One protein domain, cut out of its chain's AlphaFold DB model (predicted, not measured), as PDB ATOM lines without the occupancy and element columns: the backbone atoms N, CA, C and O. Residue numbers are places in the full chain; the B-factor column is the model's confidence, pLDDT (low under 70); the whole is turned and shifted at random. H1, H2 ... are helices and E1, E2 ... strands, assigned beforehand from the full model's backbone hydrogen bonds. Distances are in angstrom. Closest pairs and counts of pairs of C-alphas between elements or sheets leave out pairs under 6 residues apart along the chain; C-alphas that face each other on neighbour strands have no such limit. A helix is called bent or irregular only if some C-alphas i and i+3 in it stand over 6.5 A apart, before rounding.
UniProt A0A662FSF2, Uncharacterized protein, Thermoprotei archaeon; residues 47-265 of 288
ATOM      1  N   PHE A  47     -21.597  31.076 -22.084       97.56
ATOM      2  CA  PHE A  47     -22.874  30.398 -21.903       97.56
ATOM      3  C   PHE A  47     -22.786  29.238 -20.910       97.56
ATOM      4  O   PHE A  47     -21.923  28.374 -21.023       97.56
ATOM      5  N   LYS A  48     -23.736  29.196 -19.969       97.38
ATOM      6  CA  LYS A  48     -23.805  28.219 -18.875       97.38
ATOM      7  C   LYS A  48     -24.900  27.181 -19.168       97.38
ATOM      8  O   LYS A  48     -26.077  27.444 -18.904       97.38
ATOM      9  N   PRO A  49     -24.562  25.995 -19.705       96.94
ATOM     10  CA  PRO A  49     -25.541  25.080 -20.284       96.94
ATOM     11  C   PRO A  49     -26.433  24.399 -19.245       96.94
ATOM     12  O   PRO A  49     -27.558  24.003 -19.551       96.94
ATOM     13  N   PHE A  50     -25.957  24.270 -18.006       97.62
ATOM     14  CA  PHE A  50     -26.648  23.535 -16.945       97.62
ATOM     15  C   PHE A  50     -27.311  24.447 -15.907       97.62
ATOM     16  O   PHE A  50     -27.803  23.976 -14.879       97.62
ATOM     17  N   GLU A  51     -27.378  25.751 -16.185       97.12
ATOM     18  CA  GLU A  51     -27.945  26.732 -15.268       97.12
ATOM     19  C   GLU A  51     -29.404  26.424 -14.906       97.12
ATOM     20  O   GLU A  51     -30.249  26.148 -15.763       97.12
ATOM     21  N   GLY A  52     -29.697  26.492 -13.603       95.56
ATOM     22  CA  GLY A  52     -31.028  26.256 -13.043       95.56
ATOM     23  C   GLY A  52     -31.411  24.780 -12.905       95.56
ATOM     24  O   GLY A  52     -32.492  24.490 -12.374       95.56
ATOM     25  N   GLY A  53     -30.542  23.863 -13.341       96.44
ATOM     26  CA  GLY A  53     -30.707  22.428 -13.154       96.44
ATOM     27  C   GLY A  53     -30.541  21.993 -11.695       96.44
ATOM     28  O   GLY A  53     -30.074  22.737 -10.832       96.44
ATOM     29  N   VAL A  54     -30.948  20.754 -11.416       97.88
ATOM     30  CA  VAL A  54     -30.825  20.125 -10.094       97.88
ATOM     31  C   VAL A  54     -29.840  18.972 -10.186       97.88
ATOM     32  O   VAL A  54     -29.924  18.162 -11.108       97.88
ATOM     33  N   ILE A  55     -28.947  18.872  -9.211       97.75
ATOM     34  CA  ILE A  55     -28.074  17.713  -9.010       97.75
ATOM     35  C   ILE A  55     -28.518  16.928  -7.778       97.75
ATOM     36  O   ILE A  55     -29.166  17.472  -6.883       97.75
ATOM     37  N   GLU A  56     -28.151  15.652  -7.730       98.50
ATOM     38  CA  GLU A  56     -28.381  14.768  -6.589       98.50
ATOM     39  C   GLU A  56     -27.050  14.140  -6.187       98.50
ATOM     40  O   GLU A  56     -26.378  13.530  -7.024       98.50
ATOM     41  N   ASN A  57     -26.636  14.327  -4.938       98.38
ATOM     42  CA  ASN A  57     -25.386  13.756  -4.451       98.38
ATOM     43  C   ASN A  57     -25.537  12.272  -4.076       98.38
ATOM     44  O   ASN A  57     -26.619  11.685  -4.132       98.38
ATOM     45  N   ILE A  58     -24.428  11.663  -3.666       97.81
ATOM     46  CA  ILE A  58     -24.342  10.258  -3.260       97.81
ATOM     47  C   ILE A  58     -25.322   9.881  -2.130       97.81
ATOM     48  O   ILE A  58     -25.799   8.746  -2.069       97.81
ATOM     49  N   PHE A  59     -25.697  10.836  -1.278       97.19
ATOM     50  CA  PHE A  59     -26.614  10.638  -0.152       97.19
ATOM     51  C   PHE A  59     -28.093  10.816  -0.533       97.19
ATOM     52  O   PHE A  59     -28.967  10.633   0.310       97.19
ATOM     53  N   GLY A  60     -28.392  11.143  -1.795       97.50
ATOM     54  CA  GLY A  60     -29.752  11.427  -2.265       97.50
ATOM     55  C   GLY A  60     -30.220  12.859  -1.982       97.50
ATOM     56  O   GLY A  60     -31.384  13.187  -2.222       97.50
ATOM     57  N   GLU A  61     -29.336  13.730  -1.486       98.31
ATOM     58  CA  GLU A  61     -29.644  15.141  -1.252       98.31
ATOM     59  C   GLU A  61     -29.636  15.890  -2.591       98.31
ATOM     60  O   GLU A  61     -28.715  15.746  -3.405       98.31
ATOM     61  N   LYS A  62     -30.667  16.709  -2.824       98.12
ATOM     62  CA  LYS A  62     -30.851  17.471  -4.066       98.12
ATOM     63  C   LYS A  62     -30.566  18.947  -3.852       98.12
ATOM     64  O   LYS A  62     -31.016  19.518  -2.863       98.12
ATOM     65  N   SER A  63     -29.909  19.583  -4.820       97.56
ATOM     66  CA  SER A  63     -29.655  21.026  -4.779       97.56
ATOM     67  C   SER A  63     -29.597  21.669  -6.159       97.56
ATOM     68  O   SER A  63     -29.347  21.004  -7.166       97.56
ATOM     69  N   LYS A  64     -29.832  22.983  -6.178       96.88
ATOM     70  CA  LYS A  64     -29.588  23.876  -7.312       96.88
ATOM     71  C   LYS A  64     -28.314  24.664  -7.034       96.88
ATOM     72  O   LYS A  64     -28.334  25.589  -6.226       96.88
ATOM     73  N   LEU A  65     -27.224  24.318  -7.709       94.88
ATOM     74  CA  LEU A  65     -25.924  24.968  -7.529       94.88
ATOM     75  C   LEU A  65     -25.670  26.037  -8.603       94.88
ATOM     76  O   LEU A  65     -24.647  26.024  -9.285       94.88
ATOM     77  N   GLY A  66     -26.626  26.952  -8.780       93.62
ATOM     78  CA  GLY A  66     -26.542  28.032  -9.769       93.62
ATOM     79  C   GLY A  66     -26.391  27.505 -11.201       93.62
ATOM     80  O   GLY A  66     -27.356  27.007 -11.785       93.62
ATOM     81  N   ALA A  67     -25.174  27.614 -11.738       94.81
ATOM     82  CA  ALA A  67     -24.787  27.157 -13.073       94.81
ATOM     83  C   ALA A  67     -24.570  25.632 -13.179       94.81
ATOM     84  O   ALA A  67     -24.577  25.089 -14.281       94.81
ATOM     85  N   LEU A  68     -24.382  24.942 -12.047       96.25
ATOM     86  CA  LEU A  68     -24.086  23.509 -11.976       96.25
ATOM     87  C   LEU A  68     -25.374  22.687 -11.814       96.25
ATOM     88  O   LEU A  68     -25.813  22.378 -10.701       96.25
ATOM     89  N   GLY A  69     -25.980  22.332 -12.942       97.19
ATOM     90  CA  GLY A  69     -27.092  21.387 -13.029       97.19
ATOM     91  C   GLY A  69     -26.649  19.992 -13.471       97.19
ATOM     92  O   GLY A  69     -25.531  19.795 -13.938       97.19
ATOM     93  N   CYS A  70     -27.542  19.006 -13.340       97.75
ATOM     94  CA  CYS A  70     -27.308  17.671 -13.884       97.75
ATOM     95  C   CYS A  70     -27.129  17.765 -15.403       97.75
ATOM     96  O   CYS A  70     -28.078  18.202 -16.061       97.75
ATOM     97  N   PRO A  71     -25.991  17.303 -15.965       96.75
ATOM     98  CA  PRO A  71     -25.833  17.275 -17.402       96.75
ATOM     99  C   PRO A  71     -26.969  16.453 -17.997       96.75
ATOM    100  O   PRO A  71     -27.732  17.027 -18.739       96.75
ATOM    101  N   SER A  72     -27.213  15.204 -17.599       97.50
ATOM    102  CA  SER A  72     -28.242  14.317 -18.192       97.50
ATOM    103  C   SER A  72     -29.705  14.807 -18.170       97.50
ATOM    104  O   SER A  72     -30.594  14.076 -18.607       97.50
ATOM    105  N   ASP A  73     -30.017  15.971 -17.597       97.25
ATOM    106  CA  ASP A  73     -31.373  16.518 -17.606       97.25
ATOM    107  C   ASP A  73     -31.721  17.174 -18.950       97.25
ATOM    108  O   ASP A  73     -31.559  18.380 -19.127       97.25
ATOM    109  N   GLU A  74     -32.240  16.368 -19.881       96.00
ATOM    110  CA  GLU A  74     -32.665  16.784 -21.231       96.00
ATOM    111  C   GLU A  74     -33.536  18.044 -21.212       96.00
ATOM    112  O   GLU A  74     -33.253  19.000 -21.922       96.00
ATOM    113  N   LYS A  75     -34.509  18.134 -20.297       96.62
ATOM    114  CA  LYS A  75     -35.369  19.321 -20.190       96.62
ATOM    115  C   LYS A  75     -34.573  20.602 -19.917       96.62
ATOM    116  O   LYS A  75     -34.918  21.658 -20.447       96.62
ATOM    117  N   THR A  76     -33.559  20.536 -19.056       96.38
ATOM    118  CA  THR A  76     -32.702  21.691 -18.751       96.38
ATOM    119  C   THR A  76     -31.763  21.983 -19.916       96.38
ATOM    120  O   THR A  76     -31.650  23.147 -20.300       96.38
ATOM    121  N   ARG A  77     -31.150  20.946 -20.511       94.94
ATOM    122  CA  ARG A  77     -30.283  21.077 -21.693       94.94
ATOM    123  C   ARG A  77     -31.017  21.788 -22.834       94.94
ATOM    124  O   ARG A  77     -30.528  22.807 -23.306       94.94
ATOM    125  N   ASP A  78     -32.204  21.313 -23.204       96.75
ATOM    126  CA  ASP A  78     -32.983  21.823 -24.340       96.75
ATOM    127  C   ASP A  78     -33.442  23.256 -24.099       96.75
ATOM    128  O   ASP A  78     -33.235  24.139 -24.927       96.75
ATOM    129  N   LYS A  79     -34.003  23.510 -22.911       97.19
ATOM    130  CA  LYS A  79     -34.441  24.849 -22.507       97.19
ATOM    131  C   LYS A  79     -33.295  25.860 -22.544       97.19
ATOM    132  O   LYS A  79     -33.518  27.029 -22.845       97.19
ATOM    133  N   ASN A  80     -32.096  25.458 -22.129       97.00
ATOM    134  CA  ASN A  80     -30.958  26.365 -22.116       97.00
ATOM    135  C   ASN A  80     -30.398  26.542 -23.527       97.00
ATOM    136  O   ASN A  80     -30.198  27.684 -23.930       97.00
ATOM    137  N   LEU A  81     -30.206  25.467 -24.296       96.25
ATOM    138  CA  LEU A  81     -29.718  25.554 -25.675       96.25
ATOM    139  C   LEU A  81     -30.651  26.366 -26.578       96.25
ATOM    140  O   LEU A  81     -30.159  27.133 -27.401       96.25
ATOM    141  N   SER A  82     -31.971  26.313 -26.371       96.69
ATOM    142  CA  SER A  82     -32.917  27.132 -27.142       96.69
ATOM    143  C   SER A  82     -32.702  28.643 -26.950       96.69
ATOM    144  O   SER A  82     -33.117  29.446 -27.781       96.69
ATOM    145  N   LYS A  83     -32.020  29.072 -25.874       96.19
ATOM    146  CA  LYS A  83     -31.630  30.480 -25.684       96.19
ATOM    147  C   LYS A  83     -30.602  30.944 -26.727       96.19
ATOM    148  O   LYS A  83     -30.463  32.149 -26.925       96.19
ATOM    149  N   LEU A  84     -29.895  30.016 -27.374       95.25
ATOM    150  CA  LEU A  84     -28.858  30.298 -28.369       95.25
ATOM    151  C   LEU A  84     -29.400  30.463 -29.795       95.25
ATOM    152  O   LEU A  84     -28.683  30.997 -30.632       95.25
ATOM    153  N   GLU A  85     -30.653  30.081 -30.074       91.69
ATOM    154  CA  GLU A  85     -31.231  30.040 -31.436       91.69
ATOM    155  C   GLU A  85     -31.119  31.358 -32.220       91.69
ATOM    156  O   GLU A  85     -31.134  31.354 -33.446       91.69
ATOM    157  N   ASN A  86     -31.005  32.492 -31.524       87.06
ATOM    158  CA  ASN A  86     -30.957  33.826 -32.126       87.06
ATOM    159  C   ASN A  86     -29.721  34.634 -31.698       87.06
ATOM    160  O   ASN A  86     -29.753  35.868 -31.717       87.06
ATOM    161  N   ILE A  87     -28.662  33.958 -31.252       89.62
ATOM    162  CA  ILE A  87     -27.403  34.594 -30.862       89.62
ATOM    163  C   ILE A  87     -26.448  34.532 -32.063       89.62
ATOM    164  O   ILE A  87     -26.019  33.441 -32.424       89.62
ATOM    165  N   PRO A  88     -26.107  35.670 -32.701       92.69
ATOM    166  CA  PRO A  88     -25.271  35.696 -33.906       92.69
ATOM    167  C   PRO A  88     -23.763  35.654 -33.600       92.69
ATOM    168  O   PRO A  88     -22.957  35.957 -34.473       92.69
ATOM    169  N   TYR A  89     -23.387  35.340 -32.362       94.50
ATOM    170  CA  TYR A  89     -22.011  35.370 -31.875       94.50
ATOM    171  C   TYR A  89     -21.537  33.959 -31.545       94.50
ATOM    172  O   TYR A  89     -22.335  33.118 -31.121       94.50
ATOM    173  N   ASP A  90     -20.230  33.731 -31.662       95.06
ATOM    174  CA  ASP A  90     -19.622  32.485 -31.213       95.06
ATOM    175  C   ASP A  90     -19.775  32.334 -29.693       95.06
ATOM    176  O   ASP A  90     -19.594  33.272 -28.913       95.06
ATOM    177  N   VAL A  91     -20.106  31.119 -29.266       96.94
ATOM    178  CA  VAL A  91     -20.352  30.789 -27.862       96.94
ATOM    179  C   VAL A  91     -19.167  30.026 -27.287       96.94
ATOM    180  O   VAL A  91     -18.656  29.096 -27.915       96.94
ATOM    181  N   ILE A  92     -18.772  30.386 -26.066       98.38
ATOM    182  CA  ILE A  92     -17.848  29.605 -25.247       98.38
ATOM    183  C   ILE A  92     -18.622  29.039 -24.058       98.38
ATOM    184  O   ILE A  92     -19.264  29.770 -23.301       98.38
ATOM    185  N   LEU A  93     -18.584  27.716 -23.912       98.25
ATOM    186  CA  LEU A  93     -19.230  27.013 -22.814       98.25
ATOM    187  C   LEU A  93     -18.490  27.254 -21.496       98.25
ATOM    188  O   LEU A  93     -17.336  26.857 -21.351       98.25
ATOM    189  N   ASP A  94     -19.189  27.811 -20.518       97.12
ATOM    190  CA  ASP A  94     -18.774  27.878 -19.117       97.12
ATOM    191  C   ASP A  94     -19.587  26.872 -18.289       97.12
ATOM    192  O   ASP A  94     -20.698  26.503 -18.658       97.12
ATOM    193  N   PHE A  95     -19.047  26.387 -17.171       96.56
ATOM    194  CA  PHE A  95     -19.672  25.358 -16.327       96.56
ATOM    195  C   PHE A  95     -20.125  24.093 -17.086       96.56
ATOM    196  O   PHE A  95     -21.030  23.387 -16.639       96.56
ATOM    197  N   ILE A  96     -19.462  23.745 -18.194       97.06
ATOM    198  CA  ILE A  96     -19.612  22.442 -18.858       97.06
ATOM    199  C   ILE A  96     -18.873  21.356 -18.066       97.06
ATOM    200  O   ILE A  96     -17.832  20.839 -18.469       97.06
ATOM    201  N   ARG A  97     -19.371  21.094 -16.855       97.75
ATOM    202  CA  ARG A  97     -18.699  20.259 -15.861       97.75
ATOM    203  C   ARG A  97     -19.632  19.816 -14.736       97.75
ATOM    204  O   ARG A  97     -20.689  20.403 -14.510       97.75
ATOM    205  N   PHE A  98     -19.194  18.815 -13.985       98.38
ATOM    206  CA  PHE A  98     -19.756  18.463 -12.682       98.38
ATOM    207  C   PHE A  98     -19.234  19.384 -11.566       98.38
ATOM    208  O   PHE A  98     -18.234  20.087 -11.755       98.38
ATOM    209  N   PRO A  99     -19.876  19.384 -10.382       97.94
ATOM    210  CA  PRO A  99     -19.333  20.066  -9.210       97.94
ATOM    211  C   PRO A  99     -17.898  19.619  -8.894       97.94
ATOM    212  O   PRO A  99     -17.576  18.436  -9.018       97.94
ATOM    213  N   SER A 100     -17.054  20.566  -8.488       97.75
ATOM    214  CA  SER A 100     -15.657  20.348  -8.086       97.75
ATOM    215  C   SER A 100     -15.543  20.089  -6.576       97.75
ATOM    216  O   SER A 100     -16.548  20.208  -5.866       97.75
ATOM    217  N   PRO A 101     -14.360  19.709  -6.048       97.75
ATOM    218  CA  PRO A 101     -14.162  19.498  -4.610       97.75
ATOM    219  C   PRO A 101     -14.638  20.658  -3.734       97.75
ATOM    220  O   PRO A 101     -15.243  20.420  -2.686       97.75
ATOM    221  N   SER A 102     -14.487  21.905  -4.192       97.00
ATOM    222  CA  SER A 102     -15.002  23.082  -3.481       97.00
ATOM    223  C   SER A 102     -16.523  23.112  -3.279       97.00
ATOM    224  O   SER A 102     -17.030  23.848  -2.433       97.00
ATOM    225  N   ASN A 103     -17.282  22.264  -3.979       97.38
ATOM    226  CA  ASN A 103     -18.716  22.078  -3.757       97.38
ATOM    227  C   ASN A 103     -19.046  21.056  -2.644       97.38
ATOM    228  O   ASN A 103     -20.216  20.707  -2.444       97.38
ATOM    229  N   GLY A 104     -18.044  20.570  -1.906       96.06
ATOM    230  CA  GLY A 104     -18.215  19.730  -0.722       96.06
ATOM    231  C   GLY A 104     -18.939  18.422  -1.035       96.06
ATOM    232  O   GLY A 104     -18.563  17.688  -1.943       96.06
ATOM    233  N   ARG A 105     -20.027  18.116  -0.315       96.62
ATOM    234  CA  ARG A 105     -20.803  16.876  -0.531       96.62
ATOM    235  C   ARG A 105     -21.344  16.727  -1.954       96.62
ATOM    236  O   ARG A 105     -21.584  15.606  -2.393       96.62
ATOM    237  N   TYR A 106     -21.541  17.831  -2.671       98.00
ATOM    238  CA  TYR A 106     -22.017  17.803  -4.051       98.00
ATOM    239  C   TYR A 106     -20.920  17.490  -5.069       98.00
ATOM    240  O   TYR A 106     -21.265  17.163  -6.203       98.00
ATOM    241  N   PHE A 107     -19.637  17.499  -4.686       98.25
ATOM    242  CA  PHE A 107     -18.567  16.915  -5.501       98.25
ATOM    243  C   PHE A 107     -18.915  15.470  -5.884       98.25
ATOM    244  O   PHE A 107     -18.832  15.102  -7.057       98.25
ATOM    245  N   TYR A 108     -19.436  14.704  -4.914       98.12
ATOM    246  CA  TYR A 108     -19.929  13.326  -5.038       98.12
ATOM    247  C   TYR A 108     -21.307  13.236  -5.718       98.12
ATOM    248  O   TYR A 108     -22.219  12.559  -5.245       98.12
ATOM    249  N   SER A 109     -21.488  13.966  -6.818       97.75
ATOM    250  CA  SER A 109     -22.669  13.945  -7.684       97.75
ATOM    251  C   SER A 109     -22.277  13.557  -9.125       97.75
ATOM    252  O   SER A 109     -21.105  13.569  -9.485       97.75
ATOM    253  N   CYS A 110     -23.196  13.164 -10.005       97.75
ATOM    254  CA  CYS A 110     -24.648  13.145  -9.840       97.75
ATOM    255  C   CYS A 110     -25.210  11.724  -9.904       97.75
ATOM    256  O   CYS A 110     -24.908  10.980 -10.832       97.75
ATOM    257  N   PHE A 111     -26.085  11.390  -8.953       98.25
ATOM    258  CA  PHE A 111     -26.729  10.080  -8.814       98.25
ATOM    259  C   PHE A 111     -28.248  10.137  -9.037       98.25
ATOM    260  O   PHE A 111     -28.986   9.259  -8.598       98.25
ATOM    261  N   CYS A 112     -28.740  11.175  -9.725       98.06
ATOM    262  CA  CYS A 112     -30.169  11.331  -9.983       98.06
ATOM    263  C   CYS A 112     -30.686  10.314 -11.018       98.06
ATOM    264  O   CYS A 112     -29.920   9.682 -11.754       98.06
ATOM    265  N   LYS A 113     -32.014  10.210 -11.150       97.88
ATOM    266  CA  LYS A 113     -32.665   9.310 -12.121       97.88
ATOM    267  C   LYS A 113     -32.227   9.534 -13.577       97.88
ATOM    268  O   LYS A 113     -32.152   8.575 -14.337       97.88
ATOM    269  N   ASN A 114     -31.926  10.780 -13.960       98.19
ATOM    270  CA  ASN A 114     -31.506  11.105 -15.323       98.19
ATOM    271  C   ASN A 114     -30.098  10.553 -15.591       98.19
ATOM    272  O   ASN A 114     -29.898   9.870 -16.589       98.19
ATOM    273  N   CYS A 115     -29.156  10.758 -14.659       98.31
ATOM    274  CA  CYS A 115     -27.829  10.141 -14.728       98.31
ATOM    275  C   CYS A 115     -27.901   8.618 -14.648       98.31
ATOM    276  O   CYS A 115     -27.180   7.955 -15.372       98.31
ATOM    277  N   SER A 116     -28.802   8.053 -13.840       98.19
ATOM    278  CA  SER A 116     -28.976   6.596 -13.760       98.19
ATOM    279  C   SER A 116     -29.436   5.990 -15.089       98.19
ATOM    280  O   SER A 116     -28.989   4.909 -15.459       98.19
ATOM    281  N   ARG A 117     -30.324   6.675 -15.824       98.25
ATOM    282  CA  ARG A 117     -30.731   6.257 -17.173       98.25
ATOM    283  C   ARG A 117     -29.569   6.387 -18.157       98.25
ATOM    284  O   ARG A 117     -29.254   5.420 -18.840       98.25
ATOM    285  N   LYS A 118     -28.925   7.553 -18.193       98.25
ATOM    286  CA  LYS A 118     -27.840   7.833 -19.135       98.25
ATOM    287  C   LYS A 118     -26.606   6.955 -18.888       98.25
ATOM    288  O   LYS A 118     -25.989   6.513 -19.842       98.25
ATOM    289  N   ALA A 119     -26.306   6.610 -17.635       98.44
ATOM    290  CA  ALA A 119     -25.263   5.645 -17.288       98.44
ATOM    291  C   ALA A 119     -25.496   4.291 -17.971       98.44
ATOM    292  O   ALA A 119     -24.584   3.775 -18.603       98.44
ATOM    293  N   LYS A 120     -26.732   3.767 -17.946       98.12
ATOM    294  CA  LYS A 120     -27.077   2.508 -18.631       98.12
ATOM    295  C   LYS A 120     -26.898   2.594 -20.146       98.12
ATOM    296  O   LYS A 120     -26.448   1.629 -20.749       98.12
ATOM    297  N   GLU A 121     -27.253   3.729 -20.750       98.12
ATOM    298  CA  GLU A 121     -27.040   3.980 -22.187       98.12
ATOM    299  C   GLU A 121     -25.545   3.985 -22.545       98.12
ATOM    300  O   GLU A 121     -25.169   3.477 -23.595       98.12
ATOM    301  N   LEU A 122     -24.705   4.514 -21.651       98.00
ATOM    302  CA  LEU A 122     -23.248   4.581 -21.798       98.00
ATOM    303  C   LEU A 122     -22.517   3.305 -21.331       98.00
ATOM    304  O   LEU A 122     -21.297   3.241 -21.416       98.00
ATOM    305  N   GLY A 123     -23.236   2.283 -20.852       98.31
ATOM    306  CA  GLY A 123     -22.651   1.004 -20.427       98.31
ATOM    307  C   GLY A 123     -22.158   0.940 -18.976       98.31
ATOM    308  O   GLY A 123     -21.482  -0.017 -18.614       98.31
ATOM    309  N   TYR A 124     -22.523   1.908 -18.134       98.50
ATOM    310  CA  TYR A 124     -22.161   1.964 -16.715       98.50
ATOM    311  C   TYR A 124     -23.281   1.467 -15.791       98.50
ATOM    312  O   TYR A 124     -24.469   1.714 -16.030       98.50
ATOM    313  N   ASP A 125     -22.900   0.871 -14.656       98.12
ATOM    314  CA  ASP A 125     -23.803   0.628 -13.527       98.12
ATOM    315  C   ASP A 125     -23.596   1.689 -12.437       98.12
ATOM    316  O   ASP A 125     -22.729   1.588 -11.566       98.12
ATOM    317  N   LEU A 126     -24.440   2.723 -12.459       97.75
ATOM    318  CA  LEU A 126     -24.344   3.824 -11.501       97.75
ATOM    319  C   LEU A 126     -24.638   3.397 -10.047       97.75
ATOM    320  O   LEU A 126     -24.264   4.115  -9.122       97.75
ATOM    321  N   GLY A 127     -25.292   2.250  -9.832       97.94
ATOM    322  CA  GLY A 127     -25.481   1.661  -8.508       97.94
ATOM    323  C   GLY A 127     -24.173   1.104  -7.949       97.94
ATOM    324  O   GLY A 127     -23.798   1.441  -6.829       97.94
ATOM    325  N   VAL A 128     -23.434   0.346  -8.763       98.25
ATOM    326  CA  VAL A 128     -22.099  -0.163  -8.399       98.25
ATOM    327  C   VAL A 128     -21.121   0.991  -8.173       98.25
ATOM    328  O   VAL A 128     -20.445   1.033  -7.145       98.25
ATOM    329  N   ILE A 129     -21.098   1.976  -9.078       98.62
ATOM    330  CA  ILE A 129     -20.276   3.186  -8.925       98.62
ATOM    331  C   ILE A 129     -20.617   3.911  -7.617       98.62
ATOM    332  O   ILE A 129     -19.729   4.348  -6.889       98.62
ATOM    333  N   LYS A 130     -21.910   4.024  -7.284       98.56
ATOM    334  CA  LYS A 130     -22.365   4.650  -6.039       98.56
ATOM    335  C   LYS A 130     -21.800   3.950  -4.802       98.56
ATOM    336  O   LYS A 130     -21.417   4.631  -3.853       98.56
ATOM    337  N   ASP A 131     -21.746   2.626  -4.788       98.56
ATOM    338  CA  ASP A 131     -21.213   1.899  -3.636       98.56
ATOM    339  C   ASP A 131     -19.684   2.019  -3.536       98.56
ATOM    340  O   ASP A 131     -19.188   2.289  -2.444       98.56
ATOM    341  N   LYS A 132     -18.956   2.004  -4.663       98.69
ATOM    342  CA  LYS A 132     -17.508   2.295  -4.689       98.69
ATOM    343  C   LYS A 132     -17.176   3.698  -4.170       98.69
ATOM    344  O   LYS A 132     -16.248   3.867  -3.387       98.69
ATOM    345  N   VAL A 133     -17.958   4.714  -4.547       98.44
ATOM    346  CA  VAL A 133     -17.761   6.084  -4.040       98.44
ATOM    347  C   VAL A 133     -17.985   6.154  -2.524       98.44
ATOM    348  O   VAL A 133     -17.275   6.889  -1.843       98.44
ATOM    349  N   LYS A 134     -18.943   5.401  -1.965       98.38
ATOM    350  CA  LYS A 134     -19.111   5.326  -0.501       98.38
ATOM    351  C   LYS A 134     -17.934   4.621   0.165       98.38
ATOM    352  O   LYS A 134     -17.456   5.110   1.179       98.38
ATOM    353  N   GLU A 135     -17.456   3.526  -0.418       98.56
ATOM    354  CA  GLU A 135     -16.283   2.806   0.081       98.56
ATOM    355  C   GLU A 135     -15.036   3.702   0.068       98.56
ATOM    356  O   GLU A 135     -14.299   3.737   1.051       98.56
ATOM    357  N   TYR A 136     -14.842   4.527  -0.968       98.44
ATOM    358  CA  TYR A 136     -13.805   5.566  -0.976       98.44
ATOM    359  C   TYR A 136     -13.937   6.523   0.217       98.44
ATOM    360  O   TYR A 136     -12.947   6.837   0.869       98.44
ATOM    361  N   LEU A 137     -15.151   6.977   0.546       97.31
ATOM    362  CA  LEU A 137     -15.357   7.890   1.678       97.31
ATOM    363  C   LEU A 137     -14.981   7.271   3.035       97.31
ATOM    364  O   LEU A 137     -14.729   8.020   3.983       97.31
ATOM    365  N   GLU A 138     -14.955   5.942   3.130       97.75
ATOM    366  CA  GLU A 138     -14.576   5.183   4.326       97.75
ATOM    367  C   GLU A 138     -13.091   4.788   4.335       97.75
ATOM    368  O   GLU A 138     -12.476   4.753   5.401       97.75
ATOM    369  N   THR A 139     -12.517   4.504   3.165       98.12
ATOM    370  CA  THR A 139     -11.179   3.900   3.019       98.12
ATOM    371  C   THR A 139     -10.101   4.860   2.526       98.12
ATOM    372  O   THR A 139      -8.923   4.565   2.695       98.12
ATOM    373  N   ASP A 140     -10.494   5.987   1.928       98.00
ATOM    374  CA  ASP A 140      -9.627   6.946   1.229       98.00
ATOM    375  C   ASP A 140      -8.902   6.377  -0.009       98.00
ATOM    376  O   ASP A 140      -8.068   7.065  -0.586       98.00
ATOM    377  N   ASN A 141      -9.256   5.165  -0.463       98.06
ATOM    378  CA  ASN A 141      -8.672   4.543  -1.655       98.06
ATOM    379  C   ASN A 141      -9.236   5.171  -2.940       98.06
ATOM    380  O   ASN A 141     -10.353   4.857  -3.365       98.06
ATOM    381  N   VAL A 142      -8.470   6.059  -3.568       97.50
ATOM    382  CA  VAL A 142      -8.949   6.866  -4.703       97.50
ATOM    383  C   VAL A 142      -9.139   6.064  -6.001       97.50
ATOM    384  O   VAL A 142      -9.881   6.517  -6.873       97.50
ATOM    385  N   ASP A 143      -8.572   4.858  -6.125       97.88
ATOM    386  CA  ASP A 143      -8.806   3.982  -7.290       97.88
ATOM    387  C   ASP A 143     -10.285   3.589  -7.424       97.88
ATOM    388  O   ASP A 143     -10.799   3.377  -8.521       97.88
ATOM    389  N   LEU A 144     -11.027   3.590  -6.313       98.50
ATOM    390  CA  LEU A 144     -12.472   3.353  -6.307       98.50
ATOM    391  C   LEU A 144     -13.269   4.437  -7.060       98.50
ATOM    392  O   LEU A 144     -14.440   4.221  -7.380       98.50
ATOM    393  N   LEU A 145     -12.665   5.599  -7.345       98.44
ATOM    394  CA  LEU A 145     -13.301   6.704  -8.066       98.44
ATOM    395  C   LEU A 145     -13.085   6.664  -9.585       98.44
ATOM    396  O   LEU A 145     -13.714   7.460 -10.281       98.44
ATOM    397  N   GLU A 146     -12.240   5.772 -10.112       98.25
ATOM    398  CA  GLU A 146     -11.866   5.738 -11.536       98.25
ATOM    399  C   GLU A 146     -13.095   5.669 -12.457       98.25
ATOM    400  O   GLU A 146     -13.349   6.581 -13.243       98.25
ATOM    401  N   GLU A 147     -13.948   4.662 -12.255       98.25
ATOM    402  CA  GLU A 147     -15.164   4.460 -13.055       98.25
ATOM    403  C   GLU A 147     -16.160   5.629 -12.916       98.25
ATOM    404  O   GLU A 147     -16.916   5.947 -13.834       98.25
ATOM    405  N   TRP A 148     -16.153   6.312 -11.767       98.62
ATOM    406  CA  TRP A 148     -16.985   7.494 -11.553       98.62
ATOM    407  C   TRP A 148     -16.476   8.708 -12.338       98.62
ATOM    408  O   TRP A 148     -17.287   9.453 -12.895       98.62
ATOM    409  N   PHE A 149     -15.157   8.912 -12.401       98.69
ATOM    410  CA  PHE A 149     -14.555   9.952 -13.234       98.69
ATOM    411  C   PHE A 149     -14.747   9.661 -14.725       98.69
ATOM    412  O   PHE A 149     -15.111  10.576 -15.466       98.69
ATOM    413  N   ASP A 150     -14.619   8.401 -15.147       98.75
ATOM    414  CA  ASP A 150     -14.907   7.974 -16.520       98.75
ATOM    415  C   ASP A 150     -16.362   8.249 -16.909       98.75
ATOM    416  O   ASP A 150     -16.619   8.902 -17.920       98.75
ATOM    417  N   PHE A 151     -17.323   7.855 -16.066       98.75
ATOM    418  CA  PHE A 151     -18.735   8.164 -16.299       98.75
ATOM    419  C   PHE A 151     -18.975   9.675 -16.432       98.75
ATOM    420  O   PHE A 151     -19.711  10.120 -17.318       98.75
ATOM    421  N   LYS A 152     -18.360  10.490 -15.561       98.75
ATOM    422  CA  LYS A 152     -18.472  11.953 -15.644       98.75
ATOM    423  C   LYS A 152     -17.920  12.478 -16.970       98.75
ATOM    424  O   LYS A 152     -18.587  13.294 -17.604       98.75
ATOM    425  N   ARG A 153     -16.734  12.018 -17.383       98.81
ATOM    426  CA  ARG A 153     -16.097  12.390 -18.654       98.81
ATOM    427  C   ARG A 153     -17.006  12.062 -19.833       98.81
ATOM    428  O   ARG A 153     -17.313  12.941 -20.637       98.81
ATOM    429  N   ASP A 154     -17.482  10.828 -19.903       98.75
ATOM    430  CA  ASP A 154     -18.274  10.346 -21.032       98.75
ATOM    431  C   ASP A 154     -19.641  11.037 -21.097       98.75
ATOM    432  O   ASP A 154     -20.142  11.341 -22.180       98.75
ATOM    433  N   LEU A 155     -20.213  11.409 -19.949       98.44
ATOM    434  CA  LEU A 155     -21.440  12.198 -19.916       98.44
ATOM    435  C   LEU A 155     -21.253  13.633 -20.435       98.44
ATOM    436  O   LEU A 155     -22.149  14.182 -21.087       98.44
ATOM    437  N   ILE A 156     -20.133  14.279 -20.106       98.56
ATOM    438  CA  ILE A 156     -19.821  15.610 -20.638       98.56
ATOM    439  C   ILE A 156     -19.553  15.519 -22.143       98.56
ATOM    440  O   ILE A 156     -20.046  16.365 -22.889       98.56
ATOM    441  N   LYS A 157     -18.874  14.462 -22.601       98.38
ATOM    442  CA  LYS A 157     -18.692  14.178 -24.029       98.38
ATOM    443  C   LYS A 157     -20.030  14.018 -24.765       98.38
ATOM    444  O   LYS A 157     -20.236  14.713 -25.755       98.38
ATOM    445  N   ASP A 158     -20.968  13.222 -24.235       97.88
ATOM    446  CA  ASP A 158     -22.346  13.089 -24.759       97.88
ATOM    447  C   ASP A 158     -23.033  14.457 -24.898       97.88
ATOM    448  O   ASP A 158     -23.675  14.737 -25.909       97.88
ATOM    449  N   TYR A 159     -22.852  15.363 -23.930       97.81
ATOM    450  CA  TYR A 159     -23.397  16.718 -24.048       97.81
ATOM    451  C   TYR A 159     -22.726  17.560 -25.142       97.81
ATOM    452  O   TYR A 159     -23.408  18.303 -25.853       97.81
ATOM    453  N   LEU A 160     -21.400  17.502 -25.261       97.69
ATOM    454  CA  LEU A 160     -20.663  18.253 -26.279       97.69
ATOM    455  C   LEU A 160     -21.055  17.795 -27.691       97.69
ATOM    456  O   LEU A 160     -21.261  18.627 -28.573       97.69
ATOM    457  N   GLU A 161     -21.230  16.487 -27.885       96.44
ATOM    458  CA  GLU A 161     -21.742  15.909 -29.131       96.44
ATOM    459  C   GLU A 161     -23.185  16.347 -29.403       96.44
ATOM    460  O   GLU A 161     -23.488  16.802 -30.505       96.44
ATOM    461  N   TYR A 162     -24.051  16.293 -28.386       96.12
ATOM    462  CA  TYR A 162     -25.449  16.713 -28.486       96.12
ATOM    463  C   TYR A 162     -25.615  18.199 -28.836       96.12
ATOM    464  O   TYR A 162     -26.395  18.558 -29.714       96.12
ATOM    465  N   SER A 163     -24.897  19.076 -28.132       95.56
ATOM    466  CA  SER A 163     -25.034  20.529 -28.285       95.56
ATOM    467  C   SER A 163     -24.395  21.066 -29.562       95.56
ATOM    468  O   SER A 163     -24.742  22.162 -30.000       95.56
ATOM    469  N   GLY A 164     -23.427  20.342 -30.133       95.06
ATOM    470  CA  GLY A 164     -22.646  20.794 -31.283       95.06
ATOM    471  C   GLY A 164     -21.717  21.979 -30.993       95.06
ATOM    472  O   GLY A 164     -21.055  22.463 -31.909       95.06
ATOM    473  N   LEU A 165     -21.632  22.448 -29.742       94.38
ATOM    474  CA  LEU A 165     -20.791  23.575 -29.343       94.38
ATOM    475  C   LEU A 165     -19.334  23.128 -29.196       94.38
ATOM    476  O   LEU A 165     -19.038  22.070 -28.642       94.38
ATOM    477  N   LYS A 166     -18.408  23.942 -29.713       93.56
ATOM    478  CA  LYS A 166     -17.009  23.538 -29.934       93.56
ATOM    479  C   LYS A 166     -15.968  24.377 -29.188       93.56
ATOM    480  O   LYS A 166     -14.785  24.268 -29.491       93.56
ATOM    481  N   ARG A 167     -16.369  25.217 -28.233       98.38
ATOM    482  CA  ARG A 167     -15.443  25.994 -27.389       98.38
ATOM    483  C   ARG A 167     -15.863  25.912 -25.934       98.38
ATOM    484  O   ARG A 167     -17.057  26.009 -25.656       98.38
ATOM    485  N   ALA A 168     -14.908  25.742 -25.024       98.38
ATOM    486  CA  ALA A 168     -15.213  25.572 -23.606       98.38
ATOM    487  C   ALA A 168     -14.113  26.086 -22.672       98.38
ATOM    488  O   ALA A 168     -12.923  25.963 -22.964       98.38
ATOM    489  N   PHE A 169     -14.536  26.604 -21.520       98.38
ATOM    490  CA  PHE A 169     -13.688  26.904 -20.373       98.38
ATOM    491  C   PHE A 169     -13.442  25.642 -19.558       98.38
ATOM    492  O   PHE A 169     -14.384  25.004 -19.068       98.38
ATOM    493  N   PHE A 170     -12.174  25.280 -19.401       98.56
ATOM    494  CA  PHE A 170     -11.773  24.083 -18.672       98.56
ATOM    495  C   PHE A 170     -11.040  24.431 -17.391       98.56
ATOM    496  O   PHE A 170     -10.312  25.414 -17.313       98.56
ATOM    497  N   PHE A 171     -11.206  23.579 -16.387       98.56
ATOM    498  CA  PHE A 171     -10.249  23.486 -15.296       98.56
ATOM    499  C   PHE A 171      -8.879  23.135 -15.871       98.56
ATOM    500  O   PHE A 171      -8.774  22.461 -16.898       98.56
ATOM    501  N   THR A 172      -7.831  23.565 -15.183       97.38
ATOM    502  CA  THR A 172      -6.456  23.200 -15.520       97.38
ATOM    503  C   THR A 172      -6.280  21.673 -15.669       97.38
ATOM    504  O   THR A 172      -7.021  20.930 -15.007       97.38
ATOM    505  N   PRO A 173      -5.373  21.167 -16.531       97.94
ATOM    506  CA  PRO A 173      -5.210  19.732 -16.784       97.94
ATOM    507  C   PRO A 173      -5.228  18.852 -15.537       97.94
ATOM    508  O   PRO A 173      -6.043  17.927 -15.474       97.94
ATOM    509  N   SER A 174      -4.449  19.199 -14.510       97.94
ATOM    510  CA  SER A 174      -4.348  18.421 -13.269       97.94
ATOM    511  C   SER A 174      -5.619  18.416 -12.404       97.94
ATOM    512  O   SER A 174      -5.707  17.635 -11.460       97.94
ATOM    513  N   LEU A 175      -6.627  19.241 -12.715       98.06
ATOM    514  CA  LEU A 175      -7.923  19.270 -12.020       98.06
ATOM    515  C   LEU A 175      -9.116  18.876 -12.905       98.06
ATOM    516  O   LEU A 175     -10.192  18.577 -12.386       98.06
ATOM    517  N   SER A 176      -8.959  18.887 -14.229       98.31
ATOM    518  CA  SER A 176     -10.060  18.723 -15.190       98.31
ATOM    519  C   SER A 176     -10.837  17.407 -15.048       98.31
ATOM    520  O   SER A 176     -12.074  17.406 -15.082       98.31
ATOM    521  N   PHE A 177     -10.136  16.304 -14.774       97.88
ATOM    522  CA  PHE A 177     -10.745  14.978 -14.626       97.88
ATOM    523  C   PHE A 177     -11.749  14.906 -13.460       97.88
ATOM    524  O   PHE A 177     -12.761  14.209 -13.547       97.88
ATOM    525  N   LEU A 178     -11.540  15.696 -12.399       98.31
ATOM    526  CA  LEU A 178     -12.405  15.726 -11.210       98.31
ATOM    527  C   LEU A 178     -13.845  16.137 -11.544       98.31
ATOM    528  O   LEU A 178     -14.805  15.767 -10.854       98.31
ATOM    529  N   VAL A 179     -13.988  16.929 -12.605       98.31
ATOM    530  CA  VAL A 179     -15.236  17.579 -12.999       98.31
ATOM    531  C   VAL A 179     -15.791  17.050 -14.327       98.31
ATOM    532  O   VAL A 179     -16.750  17.613 -14.854       98.31
ATOM    533  N   GLY A 180     -15.237  15.950 -14.846       98.38
ATOM    534  CA  GLY A 180     -15.666  15.324 -16.103       98.38
ATOM    535  C   GLY A 180     -15.183  16.043 -17.364       98.38
ATOM    536  O   GLY A 180     -15.724  15.807 -18.438       98.38
ATOM    537  N   GLN A 181     -14.201  16.936 -17.255       98.62
ATOM    538  CA  GLN A 181     -13.567  17.558 -18.416       98.62
ATOM    539  C   GLN A 181     -12.352  16.728 -18.846       98.62
ATOM    540  O   GLN A 181     -11.678  16.138 -18.004       98.62
ATOM    541  N   SER A 182     -12.072  16.683 -20.149       98.38
ATOM    542  CA  SER A 182     -10.882  16.024 -20.695       98.38
ATOM    543  C   SER A 182     -10.312  16.827 -21.854       98.38
ATOM    544  O   SER A 182     -11.035  17.175 -22.787       98.38
ATOM    545  N   TYR A 183      -9.002  17.073 -21.816       98.50
ATOM    546  CA  TYR A 183      -8.261  17.748 -22.887       98.50
ATOM    547  C   TYR A 183      -8.208  16.933 -24.189       98.50
ATOM    548  O   TYR A 183      -7.892  17.481 -25.239       98.50
ATOM    549  N   GLU A 184      -8.602  15.661 -24.153       97.56
ATOM    550  CA  GLU A 184      -8.739  14.818 -25.344       97.56
ATOM    551  C   GLU A 184     -10.045  15.070 -26.117       97.56
ATOM    552  O   GLU A 184     -10.235  14.525 -27.205       97.56
ATOM    553  N   PHE A 185     -10.977  15.868 -25.576       97.88
ATOM    554  CA  PHE A 185     -12.201  16.218 -26.294       97.88
ATOM    555  C   PHE A 185     -11.886  16.997 -27.579       97.88
ATOM    556  O   PHE A 185     -11.115  17.956 -27.578       97.88
ATOM    557  N   GLU A 186     -12.541  16.608 -28.676       96.00
ATOM    558  CA  GLU A 186     -12.382  17.227 -29.995       96.00
ATOM    559  C   GLU A 186     -13.214  18.513 -30.102       96.00
ATOM    560  O   GLU A 186     -14.351  18.543 -30.595       96.00
ATOM    561  N   LEU A 187     -12.629  19.595 -29.598       97.56
ATOM    562  CA  LEU A 187     -13.178  20.943 -29.618       97.56
ATOM    563  C   LEU A 187     -12.387  21.810 -30.604       97.56
ATOM    564  O   LEU A 187     -11.241  21.540 -30.948       97.56
ATOM    565  N   THR A 188     -12.995  22.893 -31.076       97.75
ATOM    566  CA  THR A 188     -12.271  23.910 -31.843       97.75
ATOM    567  C   THR A 188     -11.265  24.628 -30.950       97.75
ATOM    568  O   THR A 188     -10.158  24.920 -31.393       97.75
ATOM    569  N   CYS A 189     -11.642  24.917 -29.700       98.44
ATOM    570  CA  CYS A 189     -10.771  25.589 -28.742       98.44
ATOM    571  C   CYS A 189     -11.088  25.171 -27.301       98.44
ATOM    572  O   CYS A 189     -12.256  25.124 -26.906       98.44
ATOM    573  N   ILE A 190     -10.047  24.917 -26.513       98.69
ATOM    574  CA  ILE A 190     -10.122  24.749 -25.063       98.69
ATOM    575  C   ILE A 190      -9.443  25.952 -24.420       98.69
ATOM    576  O   ILE A 190      -8.319  26.314 -24.770       98.69
ATOM    577  N   HIS A 191     -10.127  26.552 -23.454       98.56
ATOM    578  CA  HIS A 191      -9.615  27.676 -22.688       98.56
ATOM    579  C   HIS A 191      -9.320  27.216 -21.252       98.56
ATOM    580  O   HIS A 191     -10.227  27.230 -20.411       98.56
ATOM    581  N   PRO A 192      -8.096  26.738 -20.959       98.31
ATOM    582  CA  PRO A 192      -7.720  26.342 -19.607       98.31
ATOM    583  C   PRO A 192      -7.717  27.564 -18.683       98.31
ATOM    584  O   PRO A 192      -7.036  28.551 -18.950       98.31
ATOM    585  N   MET A 193      -8.472  27.496 -17.592       97.62
ATOM    586  CA  MET A 193      -8.460  28.467 -16.500       97.62
ATOM    587  C   MET A 193      -7.298  28.138 -15.566       97.62
ATOM    588  O   MET A 193      -7.408  27.222 -14.746       97.62
ATOM    589  N   ILE A 194      -6.178  28.848 -15.712       96.69
ATOM    590  CA  ILE A 194      -4.963  28.576 -14.939       96.69
ATOM    591  C   ILE A 194      -4.799  29.662 -13.880       96.69
ATOM    592  O   ILE A 194      -4.188  30.706 -14.110       96.69
ATOM    593  N   TYR A 195      -5.423  29.427 -12.727       94.12
ATOM    594  CA  TYR A 195      -5.508  30.385 -11.626       94.12
ATOM    595  C   TYR A 195      -4.818  29.801 -10.388       94.12
ATOM    596  O   TYR A 195      -5.419  28.959  -9.712       94.12
ATOM    597  N   PRO A 196      -3.569  30.199 -10.089       92.50
ATOM    598  CA  PRO A 196      -2.858  29.700  -8.915       92.50
ATOM    599  C   PRO A 196      -3.588  30.047  -7.608       92.50
ATOM    600  O   PRO A 196      -3.851  29.170  -6.783       92.50
ATOM    601  N   GLU A 197      -3.991  31.310  -7.445       89.94
ATOM    602  CA  GLU A 197      -4.403  31.863  -6.149       89.94
ATOM    603  C   GLU A 197      -5.848  31.531  -5.748       89.94
ATOM    604  O   GLU A 197      -6.727  31.449  -6.604       89.94
ATOM    605  N   PRO A 198      -6.171  31.448  -4.441       89.69
ATOM    606  CA  PRO A 198      -7.445  30.928  -3.958       89.69
ATOM    607  C   PRO A 198      -8.576  31.975  -3.969       89.69
ATOM    608  O   PRO A 198      -9.229  32.216  -2.954       89.69
ATOM    609  N   ILE A 199      -8.838  32.601  -5.118       87.69
ATOM    610  CA  ILE A 199      -9.871  33.644  -5.250       87.69
ATOM    611  C   ILE A 199     -11.292  33.087  -5.436       87.69
ATOM    612  O   ILE A 199     -12.269  33.825  -5.303       87.69
ATOM    613  N   GLY A 200     -11.429  31.789  -5.719       90.50
ATOM    614  CA  GLY A 200     -12.719  31.115  -5.839       90.50
ATOM    615  C   GLY A 200     -12.633  29.741  -6.511       90.50
ATOM    616  O   GLY A 200     -11.534  29.249  -6.771       90.50
ATOM    617  N   PRO A 201     -13.784  29.109  -6.809       89.19
ATOM    618  CA  PRO A 201     -13.835  27.836  -7.531       89.19
ATOM    619  C   PRO A 201     -13.041  27.874  -8.841       89.19
ATOM    620  O   PRO A 201     -12.932  28.928  -9.461       89.19
ATOM    621  N   ALA A 202     -12.540  26.715  -9.274       88.88
ATOM    622  CA  ALA A 202     -11.603  26.557 -10.399       88.88
ATOM    623  C   ALA A 202     -10.171  27.057 -10.164       88.88
ATOM    624  O   ALA A 202      -9.292  26.707 -10.948       88.88
ATOM    625  N   CYS A 203      -9.907  27.792  -9.081       94.81
ATOM    626  CA  CYS A 203      -8.540  28.132  -8.710       94.81
ATOM    627  C   CYS A 203      -7.848  26.973  -7.998       94.81
ATOM    628  O   CYS A 203      -8.464  26.279  -7.184       94.81
ATOM    629  N   ILE A 204      -6.562  26.787  -8.278       95.12
ATOM    630  CA  ILE A 204      -5.794  25.609  -7.872       95.12
ATOM    631  C   ILE A 204      -5.742  25.499  -6.349       95.12
ATOM    632  O   ILE A 204      -6.216  24.507  -5.791       95.12
ATOM    633  N   GLU A 205      -5.259  26.536  -5.662       95.12
ATOM    634  CA  GLU A 205      -5.202  26.528  -4.197       95.12
ATOM    635  C   GLU A 205      -6.588  26.413  -3.553       95.12
ATOM    636  O   GLU A 205      -6.750  25.724  -2.541       95.12
ATOM    637  N   TYR A 206      -7.606  27.041  -4.154       96.62
ATOM    638  CA  TYR A 206      -8.970  26.980  -3.635       96.62
ATOM    639  C   TYR A 206      -9.503  25.550  -3.672       96.62
ATOM    640  O   TYR A 206     -10.007  25.064  -2.669       96.62
ATOM    641  N   GLU A 207      -9.364  24.845  -4.794       97.56
ATOM    642  CA  GLU A 207      -9.834  23.463  -4.920       97.56
ATOM    643  C   GLU A 207      -9.034  22.510  -4.014       97.56
ATOM    644  O   GLU A 207      -9.626  21.675  -3.325       97.56
ATOM    645  N   LEU A 208      -7.708  22.678  -3.926       96.38
ATOM    646  CA  LEU A 208      -6.840  21.890  -3.039       96.38
ATOM    647  C   LEU A 208      -7.199  22.025  -1.552       96.38
ATOM    648  O   LEU A 208      -6.957  21.094  -0.774       96.38
ATOM    649  N   ALA A 209      -7.764  23.160  -1.131       96.38
ATOM    650  CA  ALA A 209      -8.208  23.375   0.246       96.38
ATOM    651  C   ALA A 209      -9.416  22.500   0.634       96.38
ATOM    652  O   ALA A 209      -9.606  22.215   1.815       96.38
ATOM    653  N   TYR A 210     -10.200  22.031  -0.344       96.94
ATOM    654  CA  TYR A 210     -11.361  21.156  -0.124       96.94
ATOM    655  C   TYR A 210     -11.073  19.673  -0.375       96.94
ATOM    656  O   TYR A 210     -11.940  18.825  -0.147       96.94
ATOM    657  N   MET A 211      -9.864  19.341  -0.823       96.69
ATOM    658  CA  MET A 211      -9.413  17.962  -0.964       96.69
ATOM    659  C   MET A 211      -8.684  17.497   0.300       96.69
ATOM    660  O   MET A 211      -8.105  18.283   1.052       96.69
ATOM    661  N   LYS A 212      -8.682  16.184   0.518       95.69
ATOM    662  CA  LYS A 212      -7.931  15.514   1.584       95.69
ATOM    663  C   LYS A 212      -7.458  14.149   1.092       95.69
ATOM    664  O   LYS A 212      -7.916  13.698   0.044       95.69
ATOM    665  N   GLY A 213      -6.579  13.524   1.870       96.94
ATOM    666  CA  GLY A 213      -6.235  12.122   1.669       96.94
ATOM    667  C   GLY A 213      -5.523  11.837   0.351       96.94
ATOM    668  O   GLY A 213      -4.858  12.712  -0.212       96.94
ATOM    669  N   GLU A 214      -5.685  10.615  -0.144       97.75
ATOM    670  CA  GLU A 214      -5.034  10.129  -1.361       97.75
ATOM    671  C   GLU A 214      -5.400  10.961  -2.600       97.75
ATOM    672  O   GLU A 214      -4.528  11.277  -3.412       97.75
ATOM    673  N   LEU A 215      -6.657  11.411  -2.714       97.69
ATOM    674  CA  LEU A 215      -7.090  12.268  -3.823       97.69
ATOM    675  C   LEU A 215      -6.280  13.568  -3.888       97.69
ATOM    676  O   LEU A 215      -5.836  13.966  -4.965       97.69
ATOM    677  N   LYS A 216      -6.057  14.219  -2.738       97.81
ATOM    678  CA  LYS A 216      -5.230  15.433  -2.679       97.81
ATOM    679  C   LYS A 216      -3.788  15.130  -3.073       97.81
ATOM    680  O   LYS A 216      -3.213  15.898  -3.837       97.81
ATOM    681  N   SER A 217      -3.229  14.023  -2.586       97.69
ATOM    682  CA  SER A 217      -1.867  13.605  -2.927       97.69
ATOM    683  C   SER A 217      -1.692  13.402  -4.431       97.69
ATOM    684  O   SER A 217      -0.759  13.965  -4.993       97.69
ATOM    685  N   ARG A 218      -2.620  12.701  -5.103       96.75
ATOM    686  CA  ARG A 218      -2.555  12.486  -6.562       96.75
ATOM    687  C   ARG A 218      -2.644  13.786  -7.355       96.75
ATOM    688  O   ARG A 218      -1.917  13.973  -8.326       96.75
ATOM    689  N   VAL A 219      -3.517  14.703  -6.942       97.50
ATOM    690  CA  VAL A 219      -3.629  16.014  -7.596       97.50
ATOM    691  C   VAL A 219      -2.356  16.837  -7.386       97.50
ATOM    692  O   VAL A 219      -1.859  17.429  -8.339       97.50
ATOM    693  N   MET A 220      -1.803  16.861  -6.171       96.88
ATOM    694  CA  MET A 220      -0.559  17.582  -5.881       96.88
ATOM    695  C   MET A 220       0.641  16.998  -6.632       96.88
ATOM    696  O   MET A 220       1.456  17.759  -7.145       96.88
ATOM    697  N   GLU A 221       0.732  15.671  -6.730       96.31
ATOM    698  CA  GLU A 221       1.742  14.989  -7.543       96.31
ATOM    699  C   GLU A 221       1.605  15.364  -9.019       96.31
ATOM    700  O   GLU A 221       2.597  15.705  -9.658       96.31
ATOM    701  N   SER A 222       0.373  15.375  -9.542       95.75
ATOM    702  CA  SER A 222       0.110  15.799 -10.913       95.75
ATOM    703  C   SER A 222       0.535  17.249 -11.133       95.75
ATOM    704  O   SER A 222       1.245  17.511 -12.097       95.75
ATOM    705  N   LEU A 223       0.150  18.179 -10.251       95.69
ATOM    706  CA  LEU A 223       0.499  19.603 -10.347       95.69
ATOM    707  C   LEU A 223       2.019  19.831 -10.312       95.69
ATOM    708  O   LEU A 223       2.536  20.599 -11.117       95.69
ATOM    709  N   GLY A 224       2.735  19.154  -9.408       91.50
ATOM    710  CA  GLY A 224       4.185  19.268  -9.219       91.50
ATOM    711  C   GLY A 224       4.631  20.555  -8.513       91.50
ATOM    712  O   GLY A 224       5.455  20.503  -7.600       91.50
ATOM    713  N   VAL A 225       4.058  21.701  -8.887       85.75
ATOM    714  CA  VAL A 225       4.273  23.028  -8.282       85.75
ATOM    715  C   VAL A 225       2.932  23.734  -8.071       85.75
ATOM    716  O   VAL A 225       1.939  23.389  -8.708       85.75
ATOM    717  N   VAL A 226       2.882  24.705  -7.155       80.69
ATOM    718  CA  VAL A 226       1.645  25.451  -6.833       80.69
ATOM    719  C   VAL A 226       1.822  26.971  -6.791       80.69
ATOM    720  O   VAL A 226       0.850  27.678  -6.554       80.69
ATOM    721  N   ASP A 227       3.032  27.483  -7.027       88.62
ATOM    722  CA  ASP A 227       3.266  28.916  -7.232       88.62
ATOM    723  C   ASP A 227       2.977  29.312  -8.694       88.62
ATOM    724  O   ASP A 227       2.435  28.518  -9.460       88.62
ATOM    725  N   ASP A 228       3.337  30.528  -9.111       91.44
ATOM    726  CA  ASP A 228       3.105  31.000 -10.484       91.44
ATOM    727  C   ASP A 228       3.728  30.091 -11.566       91.44
ATOM    728  O   ASP A 228       3.235  30.076 -12.693       91.44
ATOM    729  N   GLU A 229       4.740  29.270 -11.252       94.88
ATOM    730  CA  GLU A 229       5.304  28.278 -12.181       94.88
ATOM    731  C   GLU A 229       4.256  27.250 -12.639       94.88
ATOM    732  O   GLU A 229       4.350  26.690 -13.740       94.88
ATOM    733  N   VAL A 230       3.202  27.046 -11.840       95.62
ATOM    734  CA  VAL A 230       2.058  26.203 -12.208       95.62
ATOM    735  C   VAL A 230       1.395  26.682 -13.500       95.62
ATOM    736  O   VAL A 230       0.881  25.871 -14.261       95.62
ATOM    737  N   ILE A 231       1.474  27.983 -13.812       97.19
ATOM    738  CA  ILE A 231       0.932  28.548 -15.050       97.19
ATOM    739  C   ILE A 231       1.602  27.928 -16.275       97.19
ATOM    740  O   ILE A 231       0.922  27.520 -17.219       97.19
ATOM    741  N   ARG A 232       2.936  27.833 -16.253       96.94
ATOM    742  CA  ARG A 232       3.712  27.256 -17.353       96.94
ATOM    743  C   ARG A 232       3.488  25.753 -17.439       96.94
ATOM    744  O   ARG A 232       3.158  25.252 -18.508       96.94
ATOM    745  N   THR A 233       3.637  25.044 -16.323       97.06
ATOM    746  CA  THR A 233       3.548  23.575 -16.309       97.06
ATOM    747  C   THR A 233       2.158  23.070 -16.703       97.06
ATOM    748  O   THR A 233       2.040  22.114 -17.469       97.06
ATOM    749  N   GLU A 234       1.090  23.734 -16.261       98.06
ATOM    750  CA  GLU A 234      -0.270  23.384 -16.668       98.06
ATOM    751  C   GLU A 234      -0.566  23.744 -18.125       98.06
ATOM    752  O   GLU A 234      -1.278  23.001 -18.802       98.06
ATOM    753  N   LEU A 235      -0.002  24.839 -18.647       98.06
ATOM    754  CA  LEU A 235      -0.097  25.129 -20.075       98.06
ATOM    755  C   LEU A 235       0.586  24.034 -20.905       98.06
ATOM    756  O   LEU A 235       0.026  23.592 -21.907       98.06
ATOM    757  N   GLU A 236       1.774  23.588 -20.501       97.62
ATOM    758  CA  GLU A 236       2.508  22.530 -21.200       97.62
ATOM    759  C   GLU A 236       1.711  21.228 -21.238       97.62
ATOM    760  O   GLU A 236       1.501  20.677 -22.317       97.62
ATOM    761  N   LYS A 237       1.131  20.813 -20.108       98.12
ATOM    762  CA  LYS A 237       0.216  19.663 -20.074       98.12
ATOM    763  C   LYS A 237      -0.985  19.848 -20.996       98.12
ATOM    764  O   LYS A 237      -1.381  18.906 -21.674       98.12
ATOM    765  N   ALA A 238      -1.582  21.042 -21.028       98.38
ATOM    766  CA  ALA A 238      -2.723  21.310 -21.899       98.38
ATOM    767  C   ALA A 238      -2.345  21.151 -23.380       98.38
ATOM    768  O   ALA A 238      -3.119  20.575 -24.141       98.38
ATOM    769  N   LEU A 239      -1.160  21.629 -23.773       98.25
ATOM    770  CA  LEU A 239      -0.629  21.494 -25.131       98.25
ATOM    771  C   LEU A 239      -0.269  20.044 -25.484       98.25
ATOM    772  O   LEU A 239      -0.491  19.636 -26.620       98.25
ATOM    773  N   ASP A 240       0.248  19.273 -24.528       97.94
ATOM    774  CA  ASP A 240       0.644  17.878 -24.746       97.94
ATOM    775  C   ASP A 240      -0.564  16.931 -24.837       97.94
ATOM    776  O   ASP A 240      -0.570  15.991 -25.634       97.94
ATOM    777  N   LEU A 241      -1.601  17.171 -24.029       97.88
ATOM    778  CA  LEU A 241      -2.794  16.320 -23.956       97.88
ATOM    779  C   LEU A 241      -3.819  16.618 -25.058       97.88
ATOM    780  O   LEU A 241      -4.599  15.740 -25.430       97.88
ATOM    781  N   SER A 242      -3.863  17.855 -25.559       97.44
ATOM    782  CA  SER A 242      -4.923  18.319 -26.458       97.44
ATOM    783  C   SER A 242      -4.480  18.408 -27.910       97.44
ATOM    784  O   SER A 242      -3.463  19.006 -28.246       97.44
ATOM    785  N   LYS A 243      -5.339  17.920 -28.807       96.12
ATOM    786  CA  LYS A 243      -5.268  18.231 -30.247       96.12
ATOM    787  C   LYS A 243      -6.038  19.503 -30.616       96.12
ATOM    788  O   LYS A 243      -5.870  20.027 -31.715       96.12
ATOM    789  N   SER A 244      -6.905  19.970 -29.719       97.50
ATOM    790  CA  SER A 244      -7.659  21.216 -29.856       97.50
ATOM    791  C   SER A 244      -6.737  22.416 -29.651       97.50
ATOM    792  O   SER A 244      -5.759  22.332 -28.903       97.50
ATOM    793  N   ARG A 245      -7.082  23.560 -30.250       98.12
ATOM    794  CA  ARG A 245      -6.383  24.823 -29.981       98.12
ATOM    795  C   ARG A 245      -6.495  25.174 -28.495       98.12
ATOM    796  O   ARG A 245      -7.578  25.054 -27.924       98.12
ATOM    797  N   ILE A 246      -5.394  25.627 -27.898       98.62
ATOM    798  CA  ILE A 246      -5.332  26.042 -26.493       98.62
ATOM    799  C   ILE A 246      -5.191  27.563 -26.409       98.62
ATOM    800  O   ILE A 246      -4.245  28.130 -26.954       98.62
ATOM    801  N   GLU A 247      -6.123  28.210 -25.709       98.31
ATOM    802  CA  GLU A 247      -6.119  29.657 -25.449       98.31
ATOM    803  C   GLU A 247      -6.341  29.902 -23.943       98.31
ATOM    804  O   GLU A 247      -7.490  30.050 -23.511       98.31
ATOM    805  N   PRO A 248      -5.275  29.884 -23.119       98.25
ATOM    806  CA  PRO A 248      -5.377  29.917 -21.671       98.25
ATOM    807  C   PRO A 248      -5.973  31.224 -21.168       98.25
ATOM    808  O   PRO A 248      -5.792  32.296 -21.751       98.25
ATOM    809  N   ILE A 249      -6.660  31.107 -20.039       97.81
ATOM    810  CA  ILE A 249      -7.201  32.220 -19.285       97.81
ATOM    811  C   ILE A 249      -6.333  32.420 -18.048       97.81
ATOM    812  O   ILE A 249      -6.162  31.497 -17.250       97.81
ATOM    813  N   ILE A 250      -5.811  33.634 -17.892       95.88
ATOM    814  CA  ILE A 250      -4.942  34.037 -16.787       95.88
ATOM    815  C   ILE A 250      -5.632  35.136 -15.986       95.88
ATOM    816  O   ILE A 250      -6.151  36.104 -16.548       95.88
ATOM    817  N   THR A 251      -5.635  35.003 -14.663       93.19
ATOM    818  CA  THR A 251      -6.199  36.026 -13.778       93.19
ATOM    819  C   THR A 251      -5.333  37.283 -13.784       93.19
ATOM    820  O   THR A 251      -4.112  37.200 -13.642       93.19
ATOM    821  N   ILE A 252      -5.968  38.452 -13.890       94.12
ATOM    822  CA  ILE A 252      -5.304  39.746 -13.709       94.12
ATOM    823  C   ILE A 252      -4.686  39.849 -12.306       94.12
ATOM    824  O   ILE A 252      -5.343  39.577 -11.300       94.12
ATOM    825  N   SER A 253      -3.430  40.275 -12.232       92.06
ATOM    826  CA  SER A 253      -2.698  40.439 -10.976       92.06
ATOM    827  C   SER A 253      -1.629  41.526 -11.099       92.06
ATOM    828  O   SER A 253      -1.421  42.098 -12.168       92.06
ATOM    829  N   GLU A 254      -0.948  41.823  -9.991       91.38
ATOM    830  CA  GLU A 254       0.179  42.763  -9.969       91.38
ATOM    831  C   GLU A 254       1.343  42.314 -10.870       91.38
ATOM    832  O   GLU A 254       1.983  43.168 -11.474       91.38
ATOM    833  N   ASN A 255       1.551  40.998 -11.009       91.56
ATOM    834  CA  ASN A 255       2.649  40.376 -11.766       91.56
ATOM    835  C   ASN A 255       2.179  39.859 -13.140       91.56
ATOM    836  O   ASN A 255       2.607  38.807 -13.624       91.56
ATOM    837  N   ILE A 256       1.190  40.525 -13.743       93.25
ATOM    838  CA  ILE A 256       0.550  40.025 -14.964       93.25
ATOM    839  C   ILE A 256       1.533  39.925 -16.139       93.25
ATOM    840  O   ILE A 256       1.431  38.999 -16.941       93.25
ATOM    841  N   GLU A 257       2.515  40.821 -16.233       93.12
ATOM    842  CA  GLU A 257       3.524  40.779 -17.292       93.12
ATOM    843  C   GLU A 257       4.390  39.516 -17.222       93.12
ATOM    844  O   GLU A 257       4.677  38.901 -18.253       93.12
ATOM    845  N   GLU A 258       4.791  39.097 -16.020       94.62
ATOM    846  CA  GLU A 258       5.524  37.851 -15.804       94.62
ATOM    847  C   GLU A 258       4.675  36.637 -16.187       94.62
ATOM    848  O   GLU A 258       5.153  35.751 -16.899       94.62
ATOM    849  N   ARG A 259       3.397  36.620 -15.793       95.12
ATOM    850  CA  ARG A 259       2.474  35.519 -16.118       95.12
ATOM    851  C   ARG A 259       2.207  35.396 -17.611       95.12
ATOM    852  O   ARG A 259       2.141  34.291 -18.136       95.12
ATOM    853  N   ILE A 260       2.116  36.521 -18.317       95.25
ATOM    854  CA  ILE A 260       1.996  36.562 -19.779       95.25
ATOM    855  C   ILE A 260       3.220  35.907 -20.441       95.25
ATOM    856  O   ILE A 260       3.057  35.147 -21.395       95.25
ATOM    857  N   LYS A 261       4.434  36.130 -19.920       95.50
ATOM    858  CA  LYS A 261       5.656  35.470 -20.425       95.50
ATOM    859  C   LYS A 261       5.642  33.957 -20.185       95.50
ATOM    860  O   LYS A 261       6.158  33.210 -21.007       95.50
ATOM    861  N   MET A 262       5.020  33.481 -19.104       96.50
ATOM    862  CA  MET A 262       4.890  32.040 -18.818       96.50
ATOM    863  C   MET A 262       4.038  31.295 -19.855       96.50
ATOM    864  O   MET A 262       4.178  30.083 -19.995       96.50
ATOM    865  N   VAL A 263       3.192  32.015 -20.601       96.38
ATOM    866  CA  VAL A 263       2.272  31.452 -21.597       96.38
ATOM    867  C   VAL A 263       2.557  31.894 -23.034       96.38
ATOM    868  O   VAL A 263       1.744  31.674 -23.923       96.38
ATOM    869  N   GLU A 264       3.731  32.465 -23.314       93.12
ATOM    870  CA  GLU A 264       4.060  33.034 -24.634       93.12
ATOM    871  C   GLU A 264       4.082  32.023 -25.799       93.12
ATOM    872  O   GLU A 264       4.116  32.412 -26.967       93.12
ATOM    873  N   ARG A 265       4.046  30.720 -25.485       93.19
ATOM    874  CA  ARG A 265       4.044  29.613 -26.452       93.19
ATOM    875  C   ARG A 265       2.736  29.480 -27.239       93.19
ATOM    876  O   ARG A 265       2.722  28.764 -28.238       93.19
TER     877      ARG A 265
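What this domain is: This is residues 47 to 265 of the 288 residues of an uncharacterized protein of Thermoprotei archaeon (UniProt A0A662FSF2). A small parallel sheet, E2 E3 E4 in that order, sits among mostly crossed helices: H9 covers one face along E3, and short H6, near the middle of the domain, touches H5, H8 and H9. The hairpin of H4 and long H5, with H3 crosswise to it, lies toward one end, and H10 lies beyond H9 at the other. The printed part has 219 residues, with ten named helices and four named strands in the order H1 E1 H2 H3 H4 H5 E2 H6 E3 H7 H8 H9 E4 H10; the class is mostly helix. It is compact, with a radius of gyration of the C-alphas of 17.1 A and spans of 49 by 48 by 28 A.

How they stand to each other: Residues 47 to 73 hold no named element. H1, residues 74 to 84, touches no helix. E1, residues 90 to 93, pairs with no named strand. H2 is residues 101 to 108. H3, residues 113 to 121, touches residue 126 alone of H4, residues 126 to 139; the closest C-alphas, of Ser 116 and Leu 126, are 5.9 A apart. H5, residues 142 to 163, forms a helical hairpin with H4, at a steep tilt of 40 degrees; the closest C-alphas, of Lys 132 and Leu 144, are 5.4 A apart. E2, residues 167 to 171, H6, residues 173 to 179, and E3, residues 189 to 194, make a strand-helix-strand unit, parallel neighbour strands joined through a helix, with a right-handed crossover; N 170 and O 191 are within hydrogen-bond range at 2.9 A. H6 only grazes the sheet and touches H5, closest at C-alphas of Phe 149 and Phe 177, 6.5 A. H7, residues 204 to 209, touches H2, closest at C-alphas of Ser 102 and Glu 207, 5.4 A. H8, residues 213 to 223, touches H6, closest at C-alphas of Ser 174 and Ser 222, 5.7 A. H9, residues 229 to 241, is over E3 at a height over the sheet of 8.8 A. E4, residues 249 to 251, ends a second unit, E3, H7 H8 H9, E4; N 249 and O 192 are 2.8 A apart. H10, residues 256 to 262, touches H9, closest at C-alphas of Arg 232 and Met 262, 5.1 A. Every O i to N i+4 pair is within hydrogen-bond range in H4, H7, H8, H9 and H10, against 5 of 7 in H1, 4 of 5 in H3, 15 of 18 in H5, and 0 in H2 and H6, whose O i to N i+3 pairs are within range in 4 of 5 and 3 of 4.

Where its parts are: H1 begins at C-alpha 74 (-32.665, 16.784, -21.231), and H10 ends at C-alpha 262 (4.890, 32.040, -18.818). H5 is 31.6 A long, H4 19.6 A, H9 18.6 A and E3 15.3 A. H2, H5 and H6 are irregular: C-alphas 102 and 105 are 9.0 A apart, 144 and 147 7.3 A, 174 and 177 7.4 A.

The domain as a whole: The two C-alphas farthest apart, of Pro 88 and Thr 139, are 50.7 A apart. The printed part has no cut, and no link is long. Mean pLDDT of the printed part is 96.6, and no printed residue is under 70.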